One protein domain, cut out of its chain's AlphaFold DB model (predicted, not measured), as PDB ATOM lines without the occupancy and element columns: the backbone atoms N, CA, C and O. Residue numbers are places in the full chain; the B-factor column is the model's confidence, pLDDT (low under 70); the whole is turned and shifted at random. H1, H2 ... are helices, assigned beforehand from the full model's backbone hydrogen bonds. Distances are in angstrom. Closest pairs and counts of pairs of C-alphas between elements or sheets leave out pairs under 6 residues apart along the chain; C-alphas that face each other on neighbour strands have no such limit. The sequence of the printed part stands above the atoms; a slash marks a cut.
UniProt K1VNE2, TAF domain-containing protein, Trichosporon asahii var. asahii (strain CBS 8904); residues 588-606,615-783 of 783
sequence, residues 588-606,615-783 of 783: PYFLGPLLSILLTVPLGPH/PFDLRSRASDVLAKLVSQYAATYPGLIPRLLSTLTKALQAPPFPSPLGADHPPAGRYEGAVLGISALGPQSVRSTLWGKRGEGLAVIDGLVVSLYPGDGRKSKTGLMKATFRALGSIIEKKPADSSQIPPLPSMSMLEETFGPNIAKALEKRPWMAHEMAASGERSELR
ATOM      1  N   PRO A 588      -0.316 -28.783 113.714       73.62
ATOM      2  CA  PRO A 588       0.506 -27.973 112.803       73.62
ATOM      3  C   PRO A 588       0.178 -26.455 112.794       73.62
ATOM      4  O   PRO A 588       0.025 -25.830 111.743       73.62
ATOM      5  N   TYR A 589       0.118 -25.823 113.968       78.62
ATOM      6  CA  TYR A 589      -0.102 -24.390 114.174       78.62
ATOM      7  C   TYR A 589       1.025 -23.515 113.586       78.62
ATOM      8  O   TYR A 589       0.764 -22.447 113.029       78.62
ATOM      9  N   PHE A 590       2.281 -23.980 113.642       79.56
ATOM     10  CA  PHE A 590       3.464 -23.219 113.203       79.56
ATOM     11  C   PHE A 590       3.571 -22.990 111.684       79.56
ATOM     12  O   PHE A 590       4.425 -22.223 111.238       79.56
ATOM     13  N   LEU A 591       2.682 -23.584 110.879       82.75
ATOM     14  CA  LEU A 591       2.633 -23.374 109.427       82.75
ATOM     15  C   LEU A 591       2.487 -21.897 109.039       82.75
ATOM     16  O   LEU A 591       3.143 -21.450 108.103       82.75
ATOM     17  N   GLY A 592       1.636 -21.146 109.745       83.69
ATOM     18  CA  GLY A 592       1.425 -19.720 109.477       83.69
ATOM     19  C   GLY A 592       2.708 -18.903 109.684       83.69
ATOM     20  O   GLY A 592       3.211 -18.330 108.719       83.69
ATOM     21  N   PRO A 593       3.287 -18.895 110.900       84.31
ATOM     22  CA  PRO A 593       4.525 -18.171 111.190       84.31
ATOM     23  C   PRO A 593       5.721 -18.571 110.310       84.31
ATOM     24  O   PRO A 593       6.456 -17.695 109.854       84.31
ATOM     25  N   LEU A 594       5.901 -19.863 110.003       87.62
ATOM     26  CA  LEU A 594       6.981 -20.316 109.112       87.62
ATOM     27  C   LEU A 594       6.784 -19.818 107.669       87.62
ATOM     28  O   LEU A 594       7.741 -19.359 107.043       87.62
ATOM     29  N   LEU A 595       5.548 -19.835 107.149       85.88
ATOM     30  CA  LEU A 595       5.235 -19.231 105.850       85.88
ATOM     31  C   LEU A 595       5.449 -17.713 105.855       85.88
ATOM     32  O   LEU A 595       5.934 -17.186 104.854       85.88
ATOM     33  N   SER A 596       5.161 -17.017 106.961       87.31
ATOM     34  CA  SER A 596       5.481 -15.592 107.106       87.31
ATOM     35  C   SER A 596       6.987 -15.342 106.992       87.31
ATOM     36  O   SER A 596       7.384 -14.492 106.202       87.31
ATOM     37  N   ILE A 597       7.846 -16.099 107.684       85.06
ATOM     38  CA  ILE A 597       9.311 -15.924 107.578       85.06
ATOM     39  C   ILE A 597       9.813 -16.202 106.150       85.06
ATOM     40  O   ILE A 597      10.663 -15.473 105.636       85.06
ATOM     41  N   LEU A 598       9.280 -17.233 105.486       85.06
ATOM     42  CA  LEU A 598       9.674 -17.586 104.120       85.06
ATOM     43  C   LEU A 598       9.230 -16.534 103.091       85.06
ATOM     44  O   LEU A 598      10.038 -16.105 102.269       85.06
ATOM     45  N   LEU A 599       7.959 -16.124 103.118       83.94
ATOM     46  CA  LEU A 599       7.347 -15.320 102.055       83.94
ATOM     47  C   LEU A 599       7.399 -13.805 102.291       83.94
ATOM     48  O   LEU A 599       7.178 -13.054 101.337       83.94
ATOM     49  N   THR A 600       7.698 -13.339 103.510       83.81
ATOM     50  CA  THR A 600       7.854 -11.900 103.779       83.81
ATOM     51  C   THR A 600       9.057 -11.341 103.025       83.81
ATOM     52  O   THR A 600      10.087 -11.995 102.849       83.81
ATOM     53  N   VAL A 601       8.883 -10.121 102.523       71.94
ATOM     54  CA  VAL A 601       9.719  -9.501 101.499       71.94
ATOM     55  C   VAL A 601      10.958  -8.828 102.119       71.94
ATOM     56  O   VAL A 601      12.055  -9.372 101.936       71.94
ATOM     57  N   PRO A 602      10.835  -7.724 102.889       69.94
ATOM     58  CA  PRO A 602      11.888  -7.308 103.809       69.94
ATOM     59  C   PRO A 602      11.940  -8.291 104.986       69.94
ATOM     60  O   PRO A 602      10.905  -8.664 105.531       69.94
ATOM     61  N   LEU A 603      13.133  -8.744 105.361       72.00
ATOM     62  CA  LEU A 603      13.325  -9.600 106.531       72.00
ATOM     63  C   LEU A 603      14.488  -9.024 107.337       72.00
ATOM     64  O   LEU A 603      15.651  -9.184 106.962       72.00
ATOM     65  N   GLY A 604      14.136  -8.321 108.405       67.19
ATOM     66  CA  GLY A 604      15.019  -7.494 109.218       67.19
ATOM     67  C   GLY A 604      15.238  -6.063 108.703       67.19
ATOM     68  O   GLY A 604      14.670  -5.679 107.675       67.19
ATOM     69  N   PRO A 605      16.047  -5.261 109.425       60.34
ATOM     70  CA  PRO A 605      16.301  -3.862 109.094       60.34
ATOM     71  C   PRO A 605      16.992  -3.713 107.735       60.34
ATOM     72  O   PRO A 605      17.775  -4.564 107.304       60.34
ATOM     73  N   HIS A 606      16.702  -2.598 107.064       59.34
ATOM     74  CA  HIS A 606      17.245  -2.269 105.753       59.34
ATOM     75  C   HIS A 606      17.862  -0.858 105.779       59.34
ATOM     76  O   HIS A 606      17.161   0.074 106.173       59.34
ATOM     77  N   PRO A 615      19.341 -12.671 105.674       82.50
ATOM     78  CA  PRO A 615      17.958 -13.012 105.334       82.50
ATOM     79  C   PRO A 615      17.804 -14.327 104.549       82.50
ATOM     80  O   PRO A 615      16.765 -14.979 104.636       82.50
ATOM     81  N   PHE A 616      18.831 -14.742 103.799       84.56
ATOM     82  CA  PHE A 616      18.855 -16.032 103.106       84.56
ATOM     83  C   PHE A 616      19.047 -17.204 104.083       84.56
ATOM     84  O   PHE A 616      18.364 -18.219 103.967       84.56
ATOM     85  N   ASP A 617      19.913 -17.053 105.087       86.88
ATOM     86  CA  ASP A 617      20.203 -18.105 106.074       86.88
ATOM     87  C   ASP A 617      19.045 -18.291 107.074       86.88
ATOM     88  O   ASP A 617      18.797 -19.400 107.552       86.88
ATOM     89  N   LEU A 618      18.285 -17.224 107.349       87.69
ATOM     90  CA  LEU A 618      17.017 -17.302 108.084       87.69
ATOM     91  C   LEU A 618      15.949 -18.066 107.290       87.69
ATOM     92  O   LEU A 618      15.362 -19.011 107.817       87.69
ATOM     93  N   ARG A 619      15.738 -17.727 106.008       89.44
ATOM     94  CA  ARG A 619      14.813 -18.473 105.131       89.44
ATOM     95  C   ARG A 619      15.258 -19.923 104.922       89.44
ATOM     96  O   ARG A 619      14.410 -20.804 104.832       89.44
ATOM     97  N   SER A 620      16.568 -20.188 104.907       90.50
ATOM     98  CA  SER A 620      17.124 -21.545 104.924       90.50
ATOM     99  C   SER A 620      16.666 -22.314 106.162       90.50
ATOM    100  O   SER A 620      16.016 -23.341 106.014       90.50
ATOM    101  N   ARG A 621      16.935 -21.806 107.373       90.94
ATOM    102  CA  ARG A 621      16.541 -22.497 108.614       90.94
ATOM    103  C   ARG A 621      15.025 -22.660 108.742       90.94
ATOM    104  O   ARG A 621      14.564 -23.742 109.087       90.94
ATOM    105  N   ALA A 622      14.236 -21.648 108.378       91.31
ATOM    106  CA  ALA A 622      12.775 -21.758 108.353       91.31
ATOM    107  C   ALA A 622      12.270 -22.830 107.362       91.31
ATOM    108  O   ALA A 622      11.267 -23.489 107.626       91.31
ATOM    109  N   SER A 623      12.972 -23.040 106.242       92.62
ATOM    110  CA  SER A 623      12.702 -24.118 105.278       92.62
ATOM    111  C   SER A 623      13.063 -25.500 105.836       92.62
ATOM    112  O   SER A 623      12.282 -26.434 105.667       92.62
ATOM    113  N   ASP A 624      14.173 -25.634 106.567       92.94
ATOM    114  CA  ASP A 624      14.560 -26.897 107.214       92.94
ATOM    115  C   ASP A 624      13.598 -27.284 108.358       92.94
ATOM    116  O   ASP A 624      13.166 -28.435 108.449       92.94
ATOM    117  N   VAL A 625      13.162 -26.316 109.173       92.75
ATOM    118  CA  VAL A 625      12.137 -26.527 110.215       92.75
ATOM    119  C   VAL A 625      10.762 -26.831 109.599       92.75
ATOM    120  O   VAL A 625      10.039 -27.697 110.096       92.75
ATOM    121  N   LEU A 626      10.411 -26.209 108.467       92.31
ATOM    122  CA  LEU A 626       9.218 -26.589 107.701       92.31
ATOM    123  C   LEU A 626       9.325 -28.023 107.152       92.31
ATOM    124  O   LEU A 626       8.323 -28.734 107.146       92.31
ATOM    125  N   ALA A 627      10.512 -28.475 106.733       92.38
ATOM    126  CA  ALA A 627      10.727 -29.846 106.271       92.38
ATOM    127  C   ALA A 627      10.557 -30.869 107.409       92.38
ATOM    128  O   ALA A 627       9.874 -31.878 107.212       92.38
ATOM    129  N   LYS A 628      11.085 -30.580 108.616       91.12
ATOM    130  CA  LYS A 628      10.803 -31.357 109.842       91.12
ATOM    131  C   LYS A 628       9.293 -31.493 110.066       91.12
ATOM    132  O   LYS A 628       8.778 -32.610 110.055       91.12
ATOM    133  N   LEU A 629       8.579 -30.367 110.160       91.06
ATOM    134  CA  LEU A 629       7.129 -30.328 110.389       91.06
ATOM    135  C   LEU A 629       6.366 -31.115 109.309       91.06
ATOM    136  O   LEU A 629       5.535 -31.967 109.616       91.06
ATOM    137  N   VAL A 630       6.666 -30.903 108.028       90.50
ATOM    138  CA  VAL A 630       5.998 -31.632 106.937       90.50
ATOM    139  C   VAL A 630       6.265 -33.140 107.032       90.50
ATOM    140  O   VAL A 630       5.333 -33.917 106.832       90.50
ATOM    141  N   SER A 631       7.472 -33.571 107.414       89.31
ATOM    142  CA  SER A 631       7.778 -34.996 107.615       89.31
ATOM    143  C   SER A 631       7.018 -35.632 108.791       89.31
ATOM    144  O   SER A 631       6.616 -36.791 108.691       89.31
ATOM    145  N   GLN A 632       6.753 -34.874 109.862       88.00
ATOM    146  CA  GLN A 632       5.970 -35.323 111.019       88.00
ATOM    147  C   GLN A 632       4.464 -35.414 110.699       88.00
ATOM    148  O   GLN A 632       3.821 -36.409 111.029       88.00
ATOM    149  N   TYR A 633       3.892 -34.396 110.041       87.56
ATOM    150  CA  TYR A 633       2.431 -34.221 109.957       87.56
ATOM    151  C   TYR A 633       1.785 -34.598 108.615       87.56
ATOM    152  O   TYR A 633       0.564 -34.766 108.567       87.56
ATOM    153  N   ALA A 634       2.541 -34.770 107.522       85.94
ATOM    154  CA  ALA A 634       1.952 -35.051 106.203       85.94
ATOM    155  C   ALA A 634       1.182 -36.384 106.122       85.94
ATOM    156  O   ALA A 634       0.220 -36.476 105.362       85.94
ATOM    157  N   ALA A 635       1.571 -37.397 106.908       86.06
ATOM    158  CA  ALA A 635       0.862 -38.678 106.962       86.06
ATOM    159  C   ALA A 635      -0.510 -38.559 107.656       86.06
ATOM    160  O   ALA A 635      -1.476 -39.192 107.237       86.06
ATOM    161  N   THR A 636      -0.602 -37.717 108.690       85.94
ATOM    162  CA  THR A 636      -1.828 -37.479 109.472       85.94
ATOM    163  C   THR A 636      -2.792 -36.529 108.754       85.94
ATOM    164  O   THR A 636      -4.007 -36.697 108.834       85.94
ATOM    165  N   TYR A 637      -2.264 -35.543 108.022       85.12
ATOM    166  CA  TYR A 637      -3.044 -34.494 107.360       85.12
ATOM    167  C   TYR A 637      -2.802 -34.496 105.835       85.12
ATOM    168  O   TYR A 637      -2.046 -33.660 105.334       85.12
ATOM    169  N   PRO A 638      -3.471 -35.360 105.043       84.69
ATOM    170  CA  PRO A 638      -3.220 -35.479 103.598       84.69
ATOM    171  C   PRO A 638      -3.501 -34.191 102.796       84.69
ATOM    172  O   PRO A 638      -2.923 -33.977 101.733       84.69
ATOM    173  N   GLY A 639      -4.345 -33.288 103.312       86.56
ATOM    174  CA  GLY A 639      -4.585 -31.964 102.721       86.56
ATOM    175  C   GLY A 639      -3.456 -30.939 102.929       86.56
ATOM    176  O   GLY A 639      -3.518 -29.849 102.355       86.56
ATOM    177  N   LEU A 640      -2.431 -31.258 103.731       87.88
ATOM    178  CA  LEU A 640      -1.355 -30.338 104.107       87.88
ATOM    179  C   LEU A 640      -0.474 -29.947 102.914       87.88
ATOM    180  O   LEU A 640      -0.404 -28.768 102.554       87.88
ATOM    181  N   ILE A 641       0.172 -30.930 102.278       89.44
ATOM    182  CA  ILE A 641       1.113 -30.689 101.173       89.44
ATOM    183  C   ILE A 641       0.433 -29.956  99.998       89.44
ATOM    184  O   ILE A 641       0.986 -28.943  99.571       89.44
ATOM    185  N   PRO A 642      -0.771 -30.339  99.515       90.38
ATOM    186  CA  PRO A 642      -1.453 -29.604  98.444       90.38
ATOM    187  C   PRO A 642      -1.730 -28.128  98.781       90.38
ATOM    188  O   PRO A 642      -1.568 -27.254  97.925       90.38
ATOM    189  N   ARG A 643      -2.108 -27.820 100.033       88.94
ATOM    190  CA  ARG A 643      -2.383 -26.444 100.485       88.94
ATOM    191  C   ARG A 643      -1.113 -25.598 100.549       88.94
ATOM    192  O   ARG A 643      -1.125 -24.452 100.089       88.94
ATOM    193  N   LEU A 644      -0.018 -26.155 101.068       90.94
ATOM    194  CA  LEU A 644       1.282 -25.484 101.082       90.94
ATOM    195  C   LEU A 644       1.809 -25.282  99.657       90.94
ATOM    196  O   LEU A 644       2.170 -24.163  99.296       90.94
ATOM    197  N   LEU A 645       1.754 -26.318  98.814       91.00
ATOM    198  CA  LEU A 645       2.227 -26.262  97.431       91.00
ATOM    199  C   LEU A 645       1.458 -25.217  96.613       91.00
ATOM    200  O   LEU A 645       2.081 -24.412  95.925       91.00
ATOM    201  N   SER A 646       0.126 -25.152  96.744       90.25
ATOM    202  CA  SER A 646      -0.691 -24.103  96.112       90.25
ATOM    203  C   SER A 646      -0.273 -22.697  96.561       90.25
ATOM    204  O   SER A 646      -0.190 -21.786  95.741       90.25
ATOM    205  N   THR A 647       0.024 -22.520  97.850       90.44
ATOM    206  CA  THR A 647       0.388 -21.220  98.440       90.44
ATOM    207  C   THR A 647       1.765 -20.746  97.968       90.44
ATOM    208  O   THR A 647       1.913 -19.601  97.541       90.44
ATOM    209  N   LEU A 648       2.758 -21.639  97.967       90.00
ATOM    210  CA  LEU A 648       4.119 -21.346  97.511       90.00
ATOM    211  C   LEU A 648       4.189 -21.169  95.985       90.00
ATOM    212  O   LEU A 648       4.855 -20.252  95.510       90.00
ATOM    213  N   THR A 649       3.441 -21.968  95.214       89.00
ATOM    214  CA  THR A 649       3.350 -21.820  93.749       89.00
ATOM    215  C   THR A 649       2.730 -20.472  93.369       89.00
ATOM    216  O   THR A 649       3.286 -19.761  92.538       89.00
ATOM    217  N   LYS A 650       1.649 -20.049  94.044       89.69
ATOM    218  CA  LYS A 650       1.059 -18.704  93.873       89.69
ATOM    219  C   LYS A 650       2.020 -17.576  94.253       89.69
ATOM    220  O   LYS A 650       1.934 -16.496  93.678       89.69
ATOM    221  N   ALA A 651       2.919 -17.793  95.214       86.25
ATOM    222  CA  ALA A 651       3.944 -16.814  95.568       86.25
ATOM    223  C   ALA A 651       5.081 -16.736  94.534       86.25
ATOM    224  O   ALA A 651       5.584 -15.642  94.296       86.25
ATOM    225  N   LEU A 652       5.445 -17.861  93.910       85.44
ATOM    226  CA  LEU A 652       6.454 -17.948  92.850       85.44
ATOM    227  C   LEU A 652       5.951 -17.393  91.504       85.44
ATOM    228  O   LEU A 652       6.716 -16.770  90.779       85.44
ATOM    229  N   GLN A 653       4.668 -17.599  91.186       85.94
ATOM    230  CA  GLN A 653       4.016 -17.128  89.954       85.94
ATOM    231  C   GLN A 653       3.475 -15.689  90.042       85.94
ATOM    232  O   GLN A 653       2.960 -15.167  89.053       85.94
ATOM    233  N   ALA A 654       3.547 -15.042  91.208       84.75
ATOM    234  CA  ALA A 654       3.141 -13.647  91.346       84.75
ATOM    235  C   ALA A 654       4.087 -12.732  90.540       84.75
ATOM    236  O   ALA A 654       5.298 -12.949  90.577       84.75
ATOM    237  N   PRO A 655       3.579 -11.704  89.834       80.00
ATOM    238  CA  PRO A 655       4.437 -10.783  89.101       80.00
ATOM    239  C   PRO A 655       5.330  -9.966  90.057       80.00
ATOM    240  O   PRO A 655       4.900  -9.643  91.173       80.00
ATOM    241  N   PRO A 656       6.548  -9.574  89.630       78.94
ATOM    242  CA  PRO A 656       7.378  -8.632  90.371       78.94
ATOM    243  C   PRO A 656       6.626  -7.325  90.644       78.94
ATOM    244  O   PRO A 656       6.102  -6.687  89.735       78.94
ATOM    245  N   PHE A 657       6.577  -6.938  91.915       75.19
ATOM    246  CA  PHE A 657       5.952  -5.712  92.405       75.19
ATOM    247  C   PHE A 657       7.055  -4.711  92.799       75.19
ATOM    248  O   PHE A 657       8.154  -5.144  93.167       75.19
ATOM    249  N   PRO A 658       6.806  -3.390  92.715       69.19
ATOM    250  CA  PRO A 658       7.791  -2.379  93.097       69.19
ATOM    251  C   PRO A 658       8.199  -2.531  94.567       69.19
ATOM    252  O   PRO A 658       7.402  -2.965  95.402       69.19
ATOM    253  N   SER A 659       9.446  -2.183  94.892       68.44
ATOM    254  CA  SER A 659       9.952  -2.324  96.257       68.44
ATOM    255  C   SER A 659       9.169  -1.424  97.227       68.44
ATOM    256  O   SER A 659       9.147  -0.208  97.027       68.44
ATOM    257  N   PRO A 660       8.585  -1.961  98.318       64.00
ATOM    258  CA  PRO A 660       7.884  -1.154  99.322       64.00
ATOM    259  C   PRO A 660       8.834  -0.252 100.130       64.00
ATOM    260  O   PRO A 660       8.377   0.574 100.909       64.00
ATOM    261  N   LEU A 661      10.151  -0.411  99.942       62.62
ATOM    262  CA  LEU A 661      11.208   0.417 100.527       62.62
ATOM    263  C   LEU A 661      11.850   1.364  99.492       62.62
ATOM    264  O   LEU A 661      12.957   1.846  99.707       62.62
ATOM    265  N   GLY A 662      11.197   1.600  98.348       60.47
ATOM    266  CA  GLY A 662      11.617   2.600  97.355       60.47
ATOM    267  C   GLY A 662      12.848   2.248  96.508       60.47
ATOM    268  O   GLY A 662      13.308   3.092  95.751       60.47
ATOM    269  N   ALA A 663      13.383   1.028  96.613       65.50
ATOM    270  CA  ALA A 663      14.521   0.585  95.803       65.50
ATOM    271  C   ALA A 663      14.153   0.393  94.317       65.50
ATOM    272  O   ALA A 663      13.087  -0.144  94.007       65.50
ATOM    273  N   ASP A 664      15.084   0.737  93.417       60.16
ATOM    274  CA  ASP A 664      14.913   0.716  91.950       60.16
ATOM    275  C   ASP A 664      14.574  -0.663  91.355       60.16
ATOM    276  O   ASP A 664      14.116  -0.761  90.215       60.16
ATOM    277  N   HIS A 665      14.819  -1.746  92.098       67.00
ATOM    278  CA  HIS A 665      14.624  -3.120  91.643       67.00
ATOM    279  C   HIS A 665      13.615  -3.891  92.518       67.00
ATOM    280  O   HIS A 665      13.595  -3.734  93.745       67.00
ATOM    281  N   PRO A 666      12.793  -4.777  91.924       71.06
ATOM    282  CA  PRO A 666      11.850  -5.595  92.679       71.06
ATOM    283  C   PRO A 666      12.571  -6.551  93.658       71.06
ATOM    284  O   PRO A 666      13.638  -7.085  93.345       71.06
ATOM    285  N   PRO A 667      12.023  -6.785  94.866       73.94
ATOM    286  CA  PRO A 667      12.729  -7.495  95.934       73.94
ATOM    287  C   PRO A 667      12.640  -9.030  95.816       73.94
ATOM    288  O   PRO A 667      11.564  -9.627  95.889       73.94
ATOM    289  N   ALA A 668      13.795  -9.696  95.714       78.19
ATOM    290  CA  ALA A 668      13.887 -11.137  95.445       78.19
ATOM    291  C   ALA A 668      13.428 -12.073  96.585       78.19
ATOM    292  O   ALA A 668      13.050 -13.214  96.319       78.19
ATOM    293  N   GLY A 669      13.446 -11.619  97.845       80.31
ATOM    294  CA  GLY A 669      13.364 -12.491  99.032       80.31
ATOM    295  C   GLY A 669      12.148 -13.428  99.100       80.31
ATOM    296  O   GLY A 669      12.282 -14.568  99.539       80.31
ATOM    297  N   ARG A 670      10.986 -12.993  98.593       86.00
ATOM    298  CA  ARG A 670       9.767 -13.821  98.492       86.00
ATOM    299  C   ARG A 670       9.959 -15.031  97.576       86.00
ATOM    300  O   ARG A 670       9.491 -16.118  97.901       86.00
ATOM    301  N   TYR A 671      10.643 -14.849  96.449       86.38
ATOM    302  CA  TYR A 671      10.905 -15.910  95.475       86.38
ATOM    303  C   TYR A 671      11.968 -16.882  96.003       86.38
ATOM    304  O   TYR A 671      11.805 -18.093  95.875       86.38
ATOM    305  N   GLU A 672      13.003 -16.369  96.683       86.81
ATOM    306  CA  GLU A 672      14.000 -17.197  97.382       86.81
ATOM    307  C   GLU A 672      13.329 -18.121  98.413       86.81
ATOM    308  O   GLU A 672      13.534 -19.335  98.394       86.81
ATOM    309  N   GLY A 673      12.470 -17.561  99.274       86.81
ATOM    310  CA  GLY A 673      11.720 -18.321 100.273       86.81
ATOM    311  C   GLY A 673      10.656 -19.252  99.689       86.81
ATOM    312  O   GLY A 673      10.446 -20.336 100.229       86.81
ATOM    313  N   ALA A 674      10.029 -18.898  98.562       89.88
ATOM    314  CA  ALA A 674       9.089 -19.777  97.866       89.88
ATOM    315  C   ALA A 674       9.782 -21.038  97.317       89.88
ATOM    316  O   ALA A 674       9.295 -22.146  97.540       89.88
ATOM    317  N   VAL A 675      10.944 -20.896  96.665       89.69
ATOM    318  CA  VAL A 675      11.722 -22.036  96.141       89.69
ATOM    319  C   VAL A 675      12.268 -22.910  97.277       89.69
ATOM    320  O   VAL A 675      12.167 -24.137  97.206       89.69
ATOM    321  N   LEU A 676      12.770 -22.306  98.363       89.94
ATOM    322  CA  LEU A 676      13.171 -23.042  99.571       89.94
ATOM    323  C   LEU A 676      11.982 -23.783 100.210       89.94
ATOM    324  O   LEU A 676      12.098 -24.956 100.560       89.94
ATOM    325  N   GLY A 677      10.812 -23.148 100.309       89.62
ATOM    326  CA  GLY A 677       9.589 -23.783 100.799       89.62
ATOM    327  C   GLY A 677       9.159 -24.984  99.950       89.62
ATOM    328  O   GLY A 677       8.803 -26.022 100.500       89.62
ATOM    329  N   ILE A 678       9.240 -24.897  98.617       90.44
ATOM    330  CA  ILE A 678       8.905 -26.026  97.727       90.44
ATOM    331  C   ILE A 678       9.922 -27.168  97.894       90.44
ATOM    332  O   ILE A 678       9.526 -28.333  97.879       90.44
ATOM    333  N   SER A 679      11.202 -26.858  98.140       90.88
ATOM    334  CA  SER A 679      12.216 -27.861  98.501       90.88
ATOM    335  C   SER A 679      11.890 -28.596  99.808       90.88
ATOM    336  O   SER A 679      12.174 -29.787  99.913       90.88
ATOM    337  N   ALA A 680      11.291 -27.914 100.790       89.12
ATOM    338  CA  ALA A 680      10.883 -28.509 102.066       89.12
ATOM    339  C   ALA A 680       9.684 -29.470 101.932       89.12
ATOM    340  O   ALA A 680       9.531 -30.384 102.736       89.12
ATOM    341  N   LEU A 681       8.862 -29.314 100.884       89.12
ATOM    342  CA  LEU A 681       7.743 -30.213 100.562       89.12
ATOM    343  C   LEU A 681       8.167 -31.516  99.851       89.12
ATOM    344  O   LEU A 681       7.309 -32.268  99.379       89.12
ATOM    345  N   GLY A 682       9.469 -31.792  99.748       86.00
ATOM    346  CA  GLY A 682      10.009 -33.038  99.205       86.00
ATOM    347  C   GLY A 682      10.033 -33.136  97.668       86.00
ATOM    348  O   GLY A 682       9.468 -32.306  96.950       86.00
ATOM    349  N   PRO A 683      10.687 -34.179  97.122       84.12
ATOM    350  CA  PRO A 683      11.127 -34.206  95.724       84.12
ATOM    351  C   PRO A 683       9.990 -34.253  94.696       84.12
ATOM    352  O   PRO A 683      10.162 -33.760  93.585       84.12
ATOM    353  N   GLN A 684       8.819 -34.800  95.041       83.38
ATOM    354  CA  GLN A 684       7.669 -34.803  94.124       83.38
ATOM    355  C   GLN A 684       7.067 -33.399  93.955       83.38
ATOM    356  O   GLN A 684       6.649 -33.040  92.857       83.38
ATOM    357  N   SER A 685       7.103 -32.574  95.005       85.81
ATOM    358  CA  SER A 685       6.688 -31.167  94.964       85.81
ATOM    359  C   SER A 685       7.634 -30.337  94.090       85.81
ATOM    360  O   SER A 685       7.188 -29.547  93.258       85.81
ATOM    361  N   VAL A 686       8.946 -30.582  94.204       85.50
ATOM    362  CA  VAL A 686       9.965 -29.975  93.330       85.50
ATOM    363  C   VAL A 686       9.767 -30.416  91.872       85.50
ATOM    364  O   VAL A 686       9.774 -29.563  90.987       85.50
ATOM    365  N   ARG A 687       9.512 -31.706  91.594       83.62
ATOM    366  CA  ARG A 687       9.216 -32.180  90.225       83.62
ATOM    367  C   ARG A 687       7.963 -31.512  89.655       83.62
ATOM    368  O   ARG A 687       8.014 -30.953  88.566       83.62
ATOM    369  N   SER A 688       6.864 -31.507  90.407       83.81
ATOM    370  CA  SER A 688       5.585 -30.973  89.927       83.81
ATOM    371  C   SER A 688       5.613 -29.468  89.634       83.81
ATOM    372  O   SER A 688       4.955 -29.042  88.690       83.81
ATOM    373  N   THR A 689       6.329 -28.667  90.435       82.12
ATOM    374  CA  THR A 689       6.259 -27.193  90.360       82.12
ATOM    375  C   THR A 689       7.519 -26.535  89.796       82.12
ATOM    376  O   THR A 689       7.405 -25.546  89.079       82.12
ATOM    377  N   LEU A 690       8.716 -27.036  90.121       79.38
ATOM    378  CA  LEU A 690       9.982 -26.408  89.717       79.38
ATOM    379  C   LEU A 690      10.560 -27.032  88.440       79.38
ATOM    380  O   LEU A 690      11.180 -26.320  87.658       79.38
ATOM    381  N   TRP A 691      10.327 -28.328  88.200       75.38
ATOM    382  CA  TRP A 691      10.697 -28.987  86.941       75.38
ATOM    383  C   TRP A 691       9.606 -28.839  85.871       75.38
ATOM    384  O   TRP A 691       9.880 -28.420  84.745       75.38
ATOM    385  N   GLY A 692       8.350 -29.133  86.221       74.25
ATOM    386  CA  GLY A 692       7.254 -29.184  85.250       74.25
ATOM    387  C   GLY A 692       7.460 -30.319  84.239       74.25
ATOM    388  O   GLY A 692       8.039 -31.348  84.578       74.25
ATOM    389  N   LYS A 693       6.992 -30.144  82.996       64.81
ATOM    390  CA  LYS A 693       7.104 -31.186  81.954       64.81
ATOM    391  C   LYS A 693       8.457 -31.217  81.235       64.81
ATOM    392  O   LYS A 693       8.884 -32.279  80.804       64.81
ATOM    393  N   ARG A 694       9.105 -30.056  81.073       58.91
ATOM    394  CA  ARG A 694      10.322 -29.871  80.249       58.91
ATOM    395  C   ARG A 694      11.358 -28.897  80.841       58.91
ATOM    396  O   ARG A 694      12.197 -28.384  80.116       58.91
ATOM    397  N   GLY A 695      11.292 -28.594  82.141       65.94
ATOM    398  CA  GLY A 695      12.102 -27.526  82.751       65.94
ATOM    399  C   GLY A 695      11.450 -26.137  82.706       65.94
ATOM    400  O   GLY A 695      12.081 -25.153  83.078       65.94
ATOM    401  N   GLU A 696      10.177 -26.039  82.309       71.44
ATOM    402  CA  GLU A 696       9.409 -24.784  82.184       71.44
ATOM    403  C   GLU A 696       9.474 -23.915  83.459       71.44
ATOM    404  O   GLU A 696       9.632 -22.696  83.382       71.44
ATOM    405  N   GLY A 697       9.423 -24.540  84.643       73.62
ATOM    406  CA  GLY A 697       9.548 -23.844  85.931       73.62
ATOM    407  C   GLY A 697      10.937 -23.235  86.175       73.62
ATOM    408  O   GLY A 697      11.047 -22.206  86.842       73.62
ATOM    409  N   LEU A 698      11.991 -23.809  85.587       78.38
ATOM    410  CA  LEU A 698      13.352 -23.270  85.636       78.38
ATOM    411  C   LEU A 698      13.516 -22.076  84.689       78.38
ATOM    412  O   LEU A 698      14.125 -21.086  85.086       78.38
ATOM    413  N   ALA A 699      12.900 -22.108  83.504       75.88
ATOM    414  CA  ALA A 699      12.880 -20.965  82.588       75.88
ATOM    415  C   ALA A 699      12.154 -19.743  83.193       75.88
ATOM    416  O   ALA A 699      12.636 -18.613  83.085       75.88
ATOM    417  N   VAL A 700      11.043 -19.962  83.915       79.94
ATOM    418  CA  VAL A 700      10.372 -18.906  84.703       79.94
ATOM    419  C   VAL A 700      11.310 -18.331  85.774       79.94
ATOM    420  O   VAL A 700      11.358 -17.115  85.965       79.94
ATOM    421  N   ILE A 701      12.099 -19.176  86.442       81.25
ATOM    422  CA  ILE A 701      13.078 -18.734  87.445       81.25
ATOM    423  C   ILE A 701      14.253 -17.972  86.814       81.25
ATOM    424  O   ILE A 701      14.681 -16.979  87.397       81.25
ATOM    425  N   ASP A 702      14.751 -18.353  85.633       79.81
ATOM    426  CA  ASP A 702      15.800 -17.596  84.928       79.81
ATOM    427  C   ASP A 702      15.301 -16.187  84.545       79.81
ATOM    428  O   ASP A 702      15.972 -15.192  84.829       79.81
ATOM    429  N   GLY A 703      14.061 -16.069  84.048       78.75
ATOM    430  CA  GLY A 703      13.404 -14.777  83.799       78.75
ATOM    431  C   GLY A 703      13.213 -13.922  85.063       78.75
ATOM    432  O   GLY A 703      13.413 -12.699  85.035       78.75
ATOM    433  N   LEU A 704      12.905 -14.549  86.204       78.56
ATOM    434  CA  LEU A 704      12.889 -13.878  87.509       78.56
ATOM    435  C   LEU A 704      14.303 -13.446  87.943       78.56
ATOM    436  O   LEU A 704      14.470 -12.332  88.428       78.56
ATOM    437  N   VAL A 705      15.348 -14.249  87.717       79.75
ATOM    438  CA  VAL A 705      16.744 -13.855  88.001       79.75
ATOM    439  C   VAL A 705      17.180 -12.658  87.144       79.75
ATOM    440  O   VAL A 705      17.883 -11.779  87.643       79.75
ATOM    441  N   VAL A 706      16.745 -12.578  85.883       77.06
ATOM    442  CA  VAL A 706      17.039 -11.436  84.998       77.06
ATOM    443  C   VAL A 706      16.362 -10.144  85.473       77.06
ATOM    444  O   VAL A 706      16.987  -9.086  85.390       77.06
ATOM    445  N   SER A 707      15.132 -10.216  85.991       75.00
ATOM    446  CA  SER A 707      14.341  -9.046  86.414       75.00
ATOM    447  C   SER A 707      14.561  -8.610  87.872       75.00
ATOM    448  O   SER A 707      14.458  -7.422  88.167       75.00
ATOM    449  N   LEU A 708      14.899  -9.533  88.781       73.56
ATOM    450  CA  LEU A 708      15.124  -9.246  90.207       73.56
ATOM    451  C   LEU A 708      16.559  -8.787  90.533       73.56
ATOM    452  O   LEU A 708      16.778  -8.208  91.594       73.56
ATOM    453  N   TYR A 709      17.539  -9.044  89.656       73.12
ATOM    454  CA  TYR A 709      18.951  -8.691  89.888       73.12
ATOM    455  C   TYR A 709      19.570  -7.923  88.692       73.12
ATOM    456  O   TYR A 709      20.397  -8.473  87.948       73.12
ATOM    457  N   PRO A 710      19.198  -6.642  88.483       62.47
ATOM    458  CA  PRO A 710      19.769  -5.797  87.436       62.47
ATOM    459  C   PRO A 710      21.198  -5.342  87.787       62.47
ATOM    460  O   PRO A 710      21.414  -4.309  88.413       62.47
ATOM    461  N   GLY A 711      22.199  -6.113  87.364       58.03
ATOM    462  CA  GLY A 711      23.610  -5.730  87.458       58.03
ATOM    463  C   GLY A 711      24.560  -6.756  86.838       58.03
ATOM    464  O   GLY A 711      24.169  -7.896  86.577       58.03
ATOM    465  N   ASP A 712      25.817  -6.355  86.636       45.91
ATOM    466  CA  ASP A 712      26.898  -7.197  86.079       45.91
ATOM    467  C   ASP A 712      27.577  -8.098  87.141       45.91
ATOM    468  O   ASP A 712      28.584  -8.771  86.917       45.91
ATOM    469  N   GLY A 713      26.999  -8.148  88.345       52.72
ATOM    470  CA  GLY A 713      27.346  -9.148  89.348       52.72
ATOM    471  C   GLY A 713      27.048 -10.563  88.840       52.72
ATOM    472  O   GLY A 713      26.097 -10.791  88.097       52.72
ATOM    473  N   ARG A 714      27.850 -11.549  89.268       55.31
ATOM    474  CA  ARG A 714      27.756 -12.957  88.830       55.31
ATOM    475  C   ARG A 714      26.367 -13.566  89.112       55.31
ATOM    476  O   ARG A 714      26.184 -14.197  90.153       55.31
ATOM    477  N   LYS A 715      25.424 -13.454  88.166       61.50
ATOM    478  CA  LYS A 715      24.012 -13.899  88.288       61.50
ATOM    479  C   LYS A 715      23.862 -15.372  88.701       61.50
ATOM    480  O   LYS A 715      22.978 -15.714  89.476       61.50
ATOM    481  N   SER A 716      24.828 -16.210  88.326       56.59
ATOM    482  CA  SER A 716      25.000 -17.602  88.787       56.59
ATOM    483  C   SER A 716      25.144 -17.791  90.320       56.59
ATOM    484  O   SER A 716      25.086 -18.932  90.782       56.59
ATOM    485  N   LYS A 717      25.363 -16.731  91.119       63.56
ATOM    486  CA  LYS A 717      25.599 -16.789  92.581       63.56
ATOM    487  C   LYS A 717      24.496 -16.152  93.449       63.56
ATOM    488  O   LYS A 717      24.690 -16.047  94.663       63.56
ATOM    489  N   THR A 718      23.373 -15.722  92.869       76.94
ATOM    490  CA  THR A 718      22.251 -15.097  93.603       76.94
ATOM    491  C   THR A 718      21.608 -16.046  94.623       76.94
ATOM    492  O   THR A 718      21.754 -17.267  94.527       76.94
ATOM    493  N   GLY A 719      20.893 -15.503  95.616       74.81
ATOM    494  CA  GLY A 719      20.170 -16.313  96.605       74.81
ATOM    495  C   GLY A 719      19.113 -17.203  95.951       74.81
ATOM    496  O   GLY A 719      19.075 -18.402  96.225       74.81
ATOM    497  N   LEU A 720      18.362 -16.670  94.981       82.44
ATOM    498  CA  LEU A 720      17.397 -17.442  94.194       82.44
ATOM    499  C   LEU A 720      18.060 -18.632  93.477       82.44
ATOM    500  O   LEU A 720      17.582 -19.756  93.590       82.44
ATOM    501  N   MET A 721      19.224 -18.438  92.845       81.44
ATOM    502  CA  MET A 721      19.964 -19.539  92.209       81.44
ATOM    503  C   MET A 721      20.475 -20.578  93.219       81.44
ATOM    504  O   MET A 721      20.399 -21.779  92.955       81.44
ATOM    505  N   LYS A 722      20.952 -20.159  94.401       83.06
ATOM    506  CA  LYS A 722      21.328 -21.089  95.485       83.06
ATOM    507  C   LYS A 722      20.132 -21.929  95.949       83.06
ATOM    508  O   LYS A 722      20.285 -23.137  96.130       83.06
ATOM    509  N   ALA A 723      18.961 -21.310  96.118       83.56
ATOM    510  CA  ALA A 723      17.722 -21.991  96.489       83.56
ATOM    511  C   ALA A 723      17.303 -23.020  95.426       83.56
ATOM    512  O   ALA A 723      17.057 -24.177  95.762       83.56
ATOM    513  N   THR A 724      17.316 -22.641  94.146       84.44
ATOM    514  CA  THR A 724      16.976 -23.535  93.028       84.44
ATOM    515  C   THR A 724      17.912 -24.740  92.958       84.44
ATOM    516  O   THR A 724      17.445 -25.874  92.871       84.44
ATOM    517  N   PHE A 725      19.229 -24.549  93.101       83.81
ATOM    518  CA  PHE A 725      20.170 -25.677  93.119       83.81
ATOM    519  C   PHE A 725      20.080 -26.559  94.372       83.81
ATOM    520  O   PHE A 725      20.437 -27.735  94.292       83.81
ATOM    521  N   ARG A 726      19.604 -26.037  95.509       85.19
ATOM    522  CA  ARG A 726      19.256 -26.859  96.680       85.19
ATOM    523  C   ARG A 726      18.031 -27.724  96.382       85.19
ATOM    524  O   ARG A 726      18.086 -28.929  96.601       85.19
ATOM    525  N   ALA A 727      16.977 -27.127  95.824       83.75
ATOM    526  CA  ALA A 727      15.745 -27.825  95.467       83.75
ATOM    527  C   ALA A 727      15.998 -28.941  94.437       83.75
ATOM    528  O   ALA A 727      15.612 -30.088  94.660       83.75
ATOM    529  N   LEU A 728      16.734 -28.644  93.362       81.75
ATOM    530  CA  LEU A 728      17.146 -29.628  92.351       81.75
ATOM    531  C   LEU A 728      18.026 -30.747  92.935       81.75
ATOM    532  O   LEU A 728      17.900 -31.903  92.534       81.75
ATOM    533  N   GLY A 729      18.844 -30.439  93.946       79.69
ATOM    534  CA  GLY A 729      19.618 -31.426  94.705       79.69
ATOM    535  C   GLY A 729      18.783 -32.459  95.479       79.69
ATOM    536  O   GLY A 729      19.353 -33.439  95.947       79.69
ATOM    537  N   SER A 730      17.460 -32.280  95.597       77.69
ATOM    538  CA  SER A 730      16.539 -33.304  96.128       77.69
ATOM    539  C   SER A 730      16.007 -34.278  95.063       77.69
ATOM    540  O   SER A 730      15.526 -35.356  95.407       77.69
ATOM    541  N   ILE A 731      16.085 -33.911  93.777       75.88
ATOM    542  CA  ILE A 731      15.637 -34.731  92.637       75.88
ATOM    543  C   ILE A 731      16.781 -35.578  92.078       75.88
ATOM    544  O   ILE A 731      16.548 -36.718  91.675       75.88
ATOM    545  N   ILE A 732      17.971 -34.981  92.002       76.75
ATOM    546  CA  ILE A 732      19.141 -35.493  91.284       76.75
ATOM    547  C   ILE A 732      19.869 -36.558  92.109       76.75
ATOM    548  O   ILE A 732      20.016 -36.434  93.325       76.75
ATOM    549  N   GLU A 733      20.351 -37.602  91.434       66.00
ATOM    550  CA  GLU A 733      21.065 -38.707  92.068       66.00
ATOM    551  C   GLU A 733      22.387 -38.234  92.710       66.00
ATOM    552  O   GLU A 733      23.084 -37.341  92.206       66.00
ATOM    553  N   LYS A 734      22.727 -38.815  93.873       66.69
ATOM    554  CA  LYS A 734      23.932 -38.442  94.629       66.69
ATOM    555  C   LYS A 734      25.164 -38.655  93.752       66.69
ATOM    556  O   LYS A 734      25.380 -39.757  93.259       66.69
ATOM    557  N   LYS A 735      25.985 -37.608  93.608       68.44
ATOM    558  CA  LYS A 735      27.216 -37.647  92.806       68.44
ATOM    559  C   LYS A 735      28.066 -38.877  93.186       68.44
ATOM    560  O   LYS A 735      28.352 -39.025  94.378       68.44
ATOM    561  N   PRO A 736      28.510 -39.708  92.222       63.88
ATOM    562  CA  PRO A 736      29.419 -40.813  92.504       63.88
ATOM    563  C   PRO A 736      30.716 -40.309  93.149       63.88
ATOM    564  O   PRO A 736      31.184 -39.195  92.884       63.88
ATOM    565  N   ALA A 737      31.284 -41.139  94.028       58.94
ATOM    566  CA  ALA A 737      32.507 -40.816  94.763       58.94
ATOM    567  C   ALA A 737      33.744 -40.755  93.848       58.94
ATOM    568  O   ALA A 737      34.673 -39.996  94.118       58.94
ATOM    569  N   ASP A 738      33.731 -41.522  92.758       58.75
ATOM    570  CA  ASP A 738      34.802 -41.580  91.771       58.75
ATOM    571  C   ASP A 738      34.672 -40.434  90.751       58.75
ATOM    572  O   ASP A 738      33.631 -40.249  90.114       58.75
ATOM    573  N   SER A 739      35.733 -39.640  90.590       57.47
ATOM    574  CA  SER A 739      35.772 -38.530  89.632       57.47
ATOM    575  C   SER A 739      35.863 -38.985  88.173       57.47
ATOM    576  O   SER A 739      35.528 -38.193  87.293       57.47
ATOM    577  N   SER A 740      36.268 -40.231  87.909       56.84
ATOM    578  CA  SER A 740      36.347 -40.805  86.557       56.84
ATOM    579  C   SER A 740      34.978 -41.128  85.947       56.84
ATOM    580  O   SER A 740      34.863 -41.235  84.729       56.84
ATOM    581  N   GLN A 741      33.929 -41.237  86.773       57.88
ATOM    582  CA  GLN A 741      32.566 -41.592  86.352       57.88
ATOM    583  C   GLN A 741      31.676 -40.375  86.049       57.88
ATOM    584  O   GLN A 741      30.472 -40.523  85.852       57.88
ATOM    585  N   ILE A 742      32.232 -39.159  86.036       61.84
ATOM    586  CA  ILE A 742      31.480 -37.936  85.729       61.84
ATOM    587  C   ILE A 742      31.337 -37.812  84.201       61.84
ATOM    588  O   ILE A 742      32.359 -37.678  83.526       61.84
ATOM    589  N   PRO A 743      30.112 -37.808  83.640       63.25
ATOM    590  CA  PRO A 743      29.916 -37.658  82.200       63.25
ATOM    591  C   PRO A 743      30.422 -36.305  81.669       63.25
ATOM    592  O   PRO A 743      30.473 -35.325  82.426       63.25
ATOM    593  N   PRO A 744      30.763 -36.208  80.369       65.19
ATOM    594  CA  PRO A 744      31.078 -34.929  79.741       65.19
ATOM    595  C   PRO A 744      29.890 -33.961  79.836       65.19
ATOM    596  O   PRO A 744      28.728 -34.370  79.871       65.19
ATOM    597  N   LEU A 745      30.185 -32.658  79.872       65.00
ATOM    598  CA  LEU A 745      29.160 -31.617  79.928       65.00
ATOM    599  C   LEU A 745      28.267 -31.689  78.667       65.00
ATOM    600  O   LEU A 745      28.819 -31.716  77.563       65.00
ATOM    601  N   PRO A 746      26.924 -31.680  78.795       66.00
ATOM    602  CA  PRO A 746      26.029 -31.560  77.645       66.00
ATOM    603  C   PRO A 746      26.306 -30.287  76.832       66.00
ATOM    604  O   PRO A 746      26.842 -29.305  77.353       66.00
ATOM    605  N   SER A 747      25.917 -30.276  75.555       71.69
ATOM    606  CA  SER A 747      26.120 -29.120  74.674       71.69
ATOM    607  C   SER A 747      25.475 -27.859  75.255       71.69
ATOM    608  O   SER A 747      24.263 -27.826  75.474       71.69
ATOM    609  N   MET A 748      26.280 -26.814  75.469       64.38
ATOM    610  CA  MET A 748      25.862 -25.595  76.174       64.38
ATOM    611  C   MET A 748      24.614 -24.947  75.558       64.38
ATOM    612  O   MET A 748      23.733 -24.522  76.295       64.38
ATOM    613  N   SER A 749      24.489 -24.952  74.227       67.88
ATOM    614  CA  SER A 749      23.316 -24.439  73.507       67.88
ATOM    615  C   SER A 749      22.011 -25.141  73.899       67.88
ATOM    616  O   SER A 749      21.006 -24.474  74.109       67.88
ATOM    617  N   MET A 750      22.032 -26.466  74.072       69.44
ATOM    618  CA  MET A 750      20.865 -27.249  74.500       69.44
ATOM    619  C   MET A 750      20.467 -26.918  75.946       69.44
ATOM    620  O   MET A 750      19.283 -26.858  76.263       69.44
ATOM    621  N   LEU A 751      21.445 -26.658  76.824       69.62
ATOM    622  CA  LEU A 751      21.196 -26.225  78.206       69.62
ATOM    623  C   LEU A 751      20.690 -24.773  78.278       69.62
ATOM    624  O   LEU A 751      19.846 -24.465  79.117       69.62
ATOM    625  N   GLU A 752      21.178 -23.884  77.408       73.50
ATOM    626  CA  GLU A 752      20.693 -22.502  77.302       73.50
ATOM    627  C   GLU A 752      19.267 -22.438  76.720       73.50
ATOM    628  O   GLU A 752      18.471 -21.630  77.192       73.50
ATOM    629  N   GLU A 753      18.915 -23.319  75.776       71.38
ATOM    630  CA  GLU A 753      17.569 -23.425  75.189       71.38
ATOM    631  C   GLU A 753      16.536 -24.055  76.146       71.38
ATOM    632  O   GLU A 753      15.395 -23.602  76.202       71.38
ATOM    633  N   THR A 754      16.926 -25.064  76.939       67.19
ATOM    634  CA  THR A 754      16.008 -25.773  77.860       67.19
ATOM    635  C   THR A 754      15.879 -25.136  79.246       67.19
ATOM    636  O   THR A 754      14.801 -25.184  79.835       67.19
ATOM    637  N   PHE A 755      16.948 -24.535  79.782       70.44
ATOM    638  CA  PHE A 755      16.977 -24.018  81.160       70.44
ATOM    639  C   PHE A 755      17.311 -22.523  81.276       70.44
ATOM    640  O   PHE A 755      17.215 -21.968  82.369       70.44
ATOM    641  N   GLY A 756      17.683 -21.854  80.184       73.81
ATOM    642  CA  GLY A 756      18.011 -20.430  80.177       73.81
ATOM    643  C   GLY A 756      19.485 -20.105  80.495       73.81
ATOM    644  O   GLY A 756      20.217 -20.897  81.106       73.81
ATOM    645  N   PRO A 757      19.962 -18.920  80.067       74.50
ATOM    646  CA  PRO A 757      21.386 -18.596  80.011       74.50
ATOM    647  C   PRO A 757      22.074 -18.413  81.371       74.50
ATOM    648  O   PRO A 757      23.292 -18.594  81.455       74.50
ATOM    649  N   ASN A 758      21.364 -18.057  82.450       71.56
ATOM    650  CA  ASN A 758      21.992 -17.904  83.769       71.56
ATOM    651  C   ASN A 758      22.090 -19.257  84.488       71.56
ATOM    652  O   ASN A 758      23.088 -19.506  85.176       71.56
ATOM    653  N   ILE A 759      21.108 -20.145  84.292       74.25
ATOM    654  CA  ILE A 759      21.145 -21.528  84.788       74.25
ATOM    655  C   ILE A 759      22.248 -22.328  84.085       74.25
ATOM    656  O   ILE A 759      23.091 -22.910  84.773       74.25
ATOM    657  N   ALA A 760      22.355 -22.267  82.754       71.62
ATOM    658  CA  ALA A 760      23.438 -22.922  82.012       71.62
ATOM    659  C   ALA A 760      24.843 -22.480  82.491       71.62
ATOM    660  O   ALA A 760      25.694 -23.313  82.813       71.62
ATOM    661  N   LYS A 761      25.076 -21.169  82.671       74.50
ATOM    662  CA  LYS A 761      26.360 -20.604  83.165       74.50
ATOM    663  C   LYS A 761      26.664 -20.898  84.641       74.50
ATOM    664  O   LYS A 761      27.789 -20.680  85.110       74.50
ATOM    665  N   ALA A 762      25.684 -21.400  85.391       72.12
ATOM    666  CA  ALA A 762      25.892 -21.968  86.719       72.12
ATOM    667  C   ALA A 762      26.162 -23.486  86.668       72.12
ATOM    668  O   ALA A 762      26.988 -23.980  87.440       72.12
ATOM    669  N   LEU A 763      25.528 -24.205  85.733       73.12
ATOM    670  CA  LEU A 763      25.714 -25.640  85.482       73.12
ATOM    671  C   LEU A 763      27.080 -26.000  84.884       73.12
ATOM    672  O   LEU A 763      27.614 -27.056  85.214       73.12
ATOM    673  N   GLU A 764      27.697 -25.097  84.118       74.81
ATOM    674  CA  GLU A 764      29.099 -25.176  83.659       74.81
ATOM    675  C   GLU A 764      30.071 -25.615  84.780       74.81
ATOM    676  O   GLU A 764      31.002 -26.386  84.564       74.81
ATOM    677  N   LYS A 765      29.825 -25.168  86.020       72.38
ATOM    678  CA  LYS A 765      30.676 -25.433  87.196       72.38
ATOM    679  C   LYS A 765      30.286 -26.716  87.946       72.38
ATOM    680  O   LYS A 765      30.807 -26.979  89.030       72.38
ATOM    681  N   ARG A 766      29.333 -27.490  87.414       73.25
ATOM    682  CA  ARG A 766      28.746 -28.700  88.011       73.25
ATOM    683  C   ARG A 766      28.369 -29.734  86.923       73.25
ATOM    684  O   ARG A 766      27.193 -30.078  86.817       73.25
ATOM    685  N   PRO A 767      29.328 -30.284  86.151       69.44
ATOM    686  CA  PRO A 767      29.036 -31.148  84.997       69.44
ATOM    687  C   PRO A 767      28.134 -32.356  85.309       69.44
ATOM    688  O   PRO A 767      27.192 -32.604  84.566       69.44
ATOM    689  N   TRP A 768      28.324 -33.026  86.457       77.44
ATOM    690  CA  TRP A 768      27.414 -34.085  86.939       77.44
ATOM    691  C   TRP A 768      25.947 -33.627  87.011       77.44
ATOM    692  O   TRP A 768      25.046 -34.300  86.526       77.44
ATOM    693  N   MET A 769      25.716 -32.452  87.602       72.44
ATOM    694  CA  MET A 769      24.382 -31.880  87.788       72.44
ATOM    695  C   MET A 769      23.759 -31.469  86.448       72.44
ATOM    696  O   MET A 769      22.558 -31.619  86.280       72.44
ATOM    697  N   ALA A 770      24.569 -31.007  85.491       71.31
ATOM    698  CA  ALA A 770      24.114 -30.686  84.139       71.31
ATOM    699  C   ALA A 770      23.682 -31.941  83.360       71.31
ATOM    700  O   ALA A 770      22.625 -31.935  82.733       71.31
ATOM    701  N   HIS A 771      24.469 -33.020  83.432       73.06
ATOM    702  CA  HIS A 771      24.146 -34.290  82.780       73.06
ATOM    703  C   HIS A 771      22.880 -34.930  83.364       73.06
ATOM    704  O   HIS A 771      21.964 -35.265  82.618       73.06
ATOM    705  N   GLU A 772      22.779 -35.031  84.692       72.19
ATOM    706  CA  GLU A 772      21.579 -35.580  85.335       72.19
ATOM    707  C   GLU A 772      20.335 -34.707  85.116       72.19
ATOM    708  O   GLU A 772      19.225 -35.231  85.041       72.19
ATOM    709  N   MET A 773      20.485 -33.388  84.949       72.06
ATOM    710  CA  MET A 773      19.375 -32.520  84.540       72.06
ATOM    711  C   MET A 773      18.918 -32.789  83.100       72.06
ATOM    712  O   MET A 773      17.716 -32.863  82.865       72.06
ATOM    713  N   ALA A 774      19.834 -33.001  82.151       68.62
ATOM    714  CA  ALA A 774      19.459 -33.394  80.791       68.62
ATOM    715  C   ALA A 774      18.766 -34.773  80.776       68.62
ATOM    716  O   ALA A 774      17.633 -34.900  80.307       68.62
ATOM    717  N   ALA A 775      19.385 -35.782  81.396       67.44
ATOM    718  CA  ALA A 775      18.862 -37.147  81.442       67.44
ATOM    719  C   ALA A 775      17.528 -37.266  82.212       67.44
ATOM    720  O   ALA A 775      16.677 -38.077  81.850       67.44
ATOM    721  N   SER A 776      17.299 -36.464  83.260       63.94
ATOM    722  CA  SER A 776      15.998 -36.437  83.954       63.94
ATOM    723  C   SER A 776      14.900 -35.704  83.176       63.94
ATOM    724  O   SER A 776      13.725 -35.992  83.405       63.94
ATOM    725  N   GLY A 777      15.258 -34.845  82.215       59.44
ATOM    726  CA  GLY A 777      14.338 -34.345  81.193       59.44
ATOM    727  C   GLY A 777      13.827 -35.480  80.304       59.44
ATOM    728  O   GLY A 777      12.628 -35.731  80.264       59.44
ATOM    729  N   GLU A 778      14.733 -36.244  79.689       55.91
ATOM    730  CA  GLU A 778      14.386 -37.382  78.816       55.91
ATOM    731  C   GLU A 778      13.596 -38.475  79.560       55.91
ATOM    732  O   GLU A 778      12.564 -38.949  79.083       55.91
ATOM    733  N   ARG A 779      14.003 -38.823  80.794       57.75
ATOM    734  CA  ARG A 779      13.248 -39.749  81.669       57.75
ATOM    735  C   ARG A 779      11.843 -39.230  82.034       57.75
ATOM    736  O   ARG A 779      11.024 -40.028  82.491       57.75
ATOM    737  N   SER A 780      11.568 -37.933  81.863       51.53
ATOM    738  CA  SER A 780      10.255 -37.305  82.084       51.53
ATOM    739  C   SER A 780       9.379 -37.238  80.825       51.53
ATOM    740  O   SER A 780       8.212 -36.880  80.946       51.53
ATOM    741  N   GLU A 781       9.903 -37.577  79.642       45.69
ATOM    742  CA  GLU A 781       9.105 -37.725  78.410       45.69
ATOM    743  C   GLU A 781       8.666 -39.180  78.164       45.69
ATOM    744  O   GLU A 781       7.763 -39.444  77.374       45.69
ATOM    745  N   LEU A 782       9.304 -40.128  78.859       37.25
ATOM    746  CA  LEU A 782       9.081 -41.576  78.761       37.25
ATOM    747  C   LEU A 782       8.128 -42.129  79.847       37.25
ATOM    748  O   LEU A 782       8.112 -43.340  80.086       37.25
ATOM    749  N   ARG A 783       7.372 -41.264  80.538       36.53
ATOM    750  CA  ARG A 783       6.427 -41.601  81.620       36.53
ATOM    751  C   ARG A 783       5.175 -40.727  81.594       36.53
ATOM    752  O   ARG A 783       4.110 -41.290  81.922       36.53
TER     753      ARG A 783
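AT A GLANCE: This is residues 588 to 606 and 615 to 783 of the 783 residues of the protein "TAF domain-containing protein" of Trichosporon asahii var. asahii (strain CBS 8904) (UniProt K1VNE2). H4 is the core of a helix cluster, with H1, H2, H3 and H7 packed round it and H5 packed on it at a steep tilt. H6 stands side by side with H7, and H8 and H9, packed on H6 at steep angles, form with H10 a looser group at the far end of the longest axis from H1. The printed part has 188 residues with ten named helices, H1 to H10 in order, and no named strand: all helix, the packing part aligned and part crossed. It is compact, with a radius of gyration of the C-alphas of 16.9 A, and spans 47 by 45 by 29 A.

HOW THE PARTS SIT: Start at H1, residues 591 to 599, which touches residues 618 to 626 of H2, residues 615 to 633, at a shallow tilt of 30 degrees, opposite ways; their closest C-alphas, of Leu 598 and Arg 619, are 5.3 A apart. H3, residues 640 to 652, forms a hairpin with H2; residues 640 to 641 only just touch residues 630 to 633, with 3 pairs of C-alphas within 8 A, the closest being Val 630 and Ile 641 at 7.6 A. Next comes the hub, H4, residues 669 to 680, which touches five helices. Its closest C-alpha pairs are Gly 673 to Leu 598 of H1, 4.4 A, Ala 680 to Ala 627 of H2, 4.4 A, and Ala 674 to Leu 648 of H3, 5.2 A. With residues 675 to 679 alone it touches H5, residues 683 to 691, in a hairpin; the closest C-alphas are those of Ile 678 and Val 686, 6.0 A. H6, residues 696 to 708, touches H5 only at the corner, closest at C-alphas 690 and 697, 4.6 A. H7, residues 719 to 728, touches H4 at a shallow tilt of 15 degrees, the same way, closest at C-alphas 679 and 727, 4.7 A. H8, residues 748 to 755, touches H6, about perpendicular at 86 degrees, closest at C-alphas 699 and 755, 5.3 A. H9, residues 757 to 763, touches H8, closest at C-alphas 752 and 760, 5.5 A. H10, residues 767 to 778, is close to but not clearly touching H9, with C-alphas 763 and 770 closest at 5.5 A. Every O i to N i+4 pair is within hydrogen-bond range in each helix but H5, with 4 of 5.

IN THESE COORDINATES: Find C-alpha 591 at (2.633, -23.374, 109.427), where H1 begins. H2 runs 26.7 A from C-alpha 615 at (17.958, -13.012, 105.334); H3 is 18.5 A long, H4 16.5 A, H6 18.4 A. H10 runs 17.1 A to C-alpha 778 at (14.386, -37.382, 78.816).

THE WHOLE: The C-alphas farthest apart, of Gly 662 and Ser 740, are 51.1 A apart. Residues 607 to 614 are not printed, and C-alphas 606 and 615 across this cut are 10.8 A apart. The links H3 to H4 and H7 to H8 are long. The mean pLDDT of the printed part is 76.3, and 53 residues are under 70, among them 733 to 746 and 774 to 783.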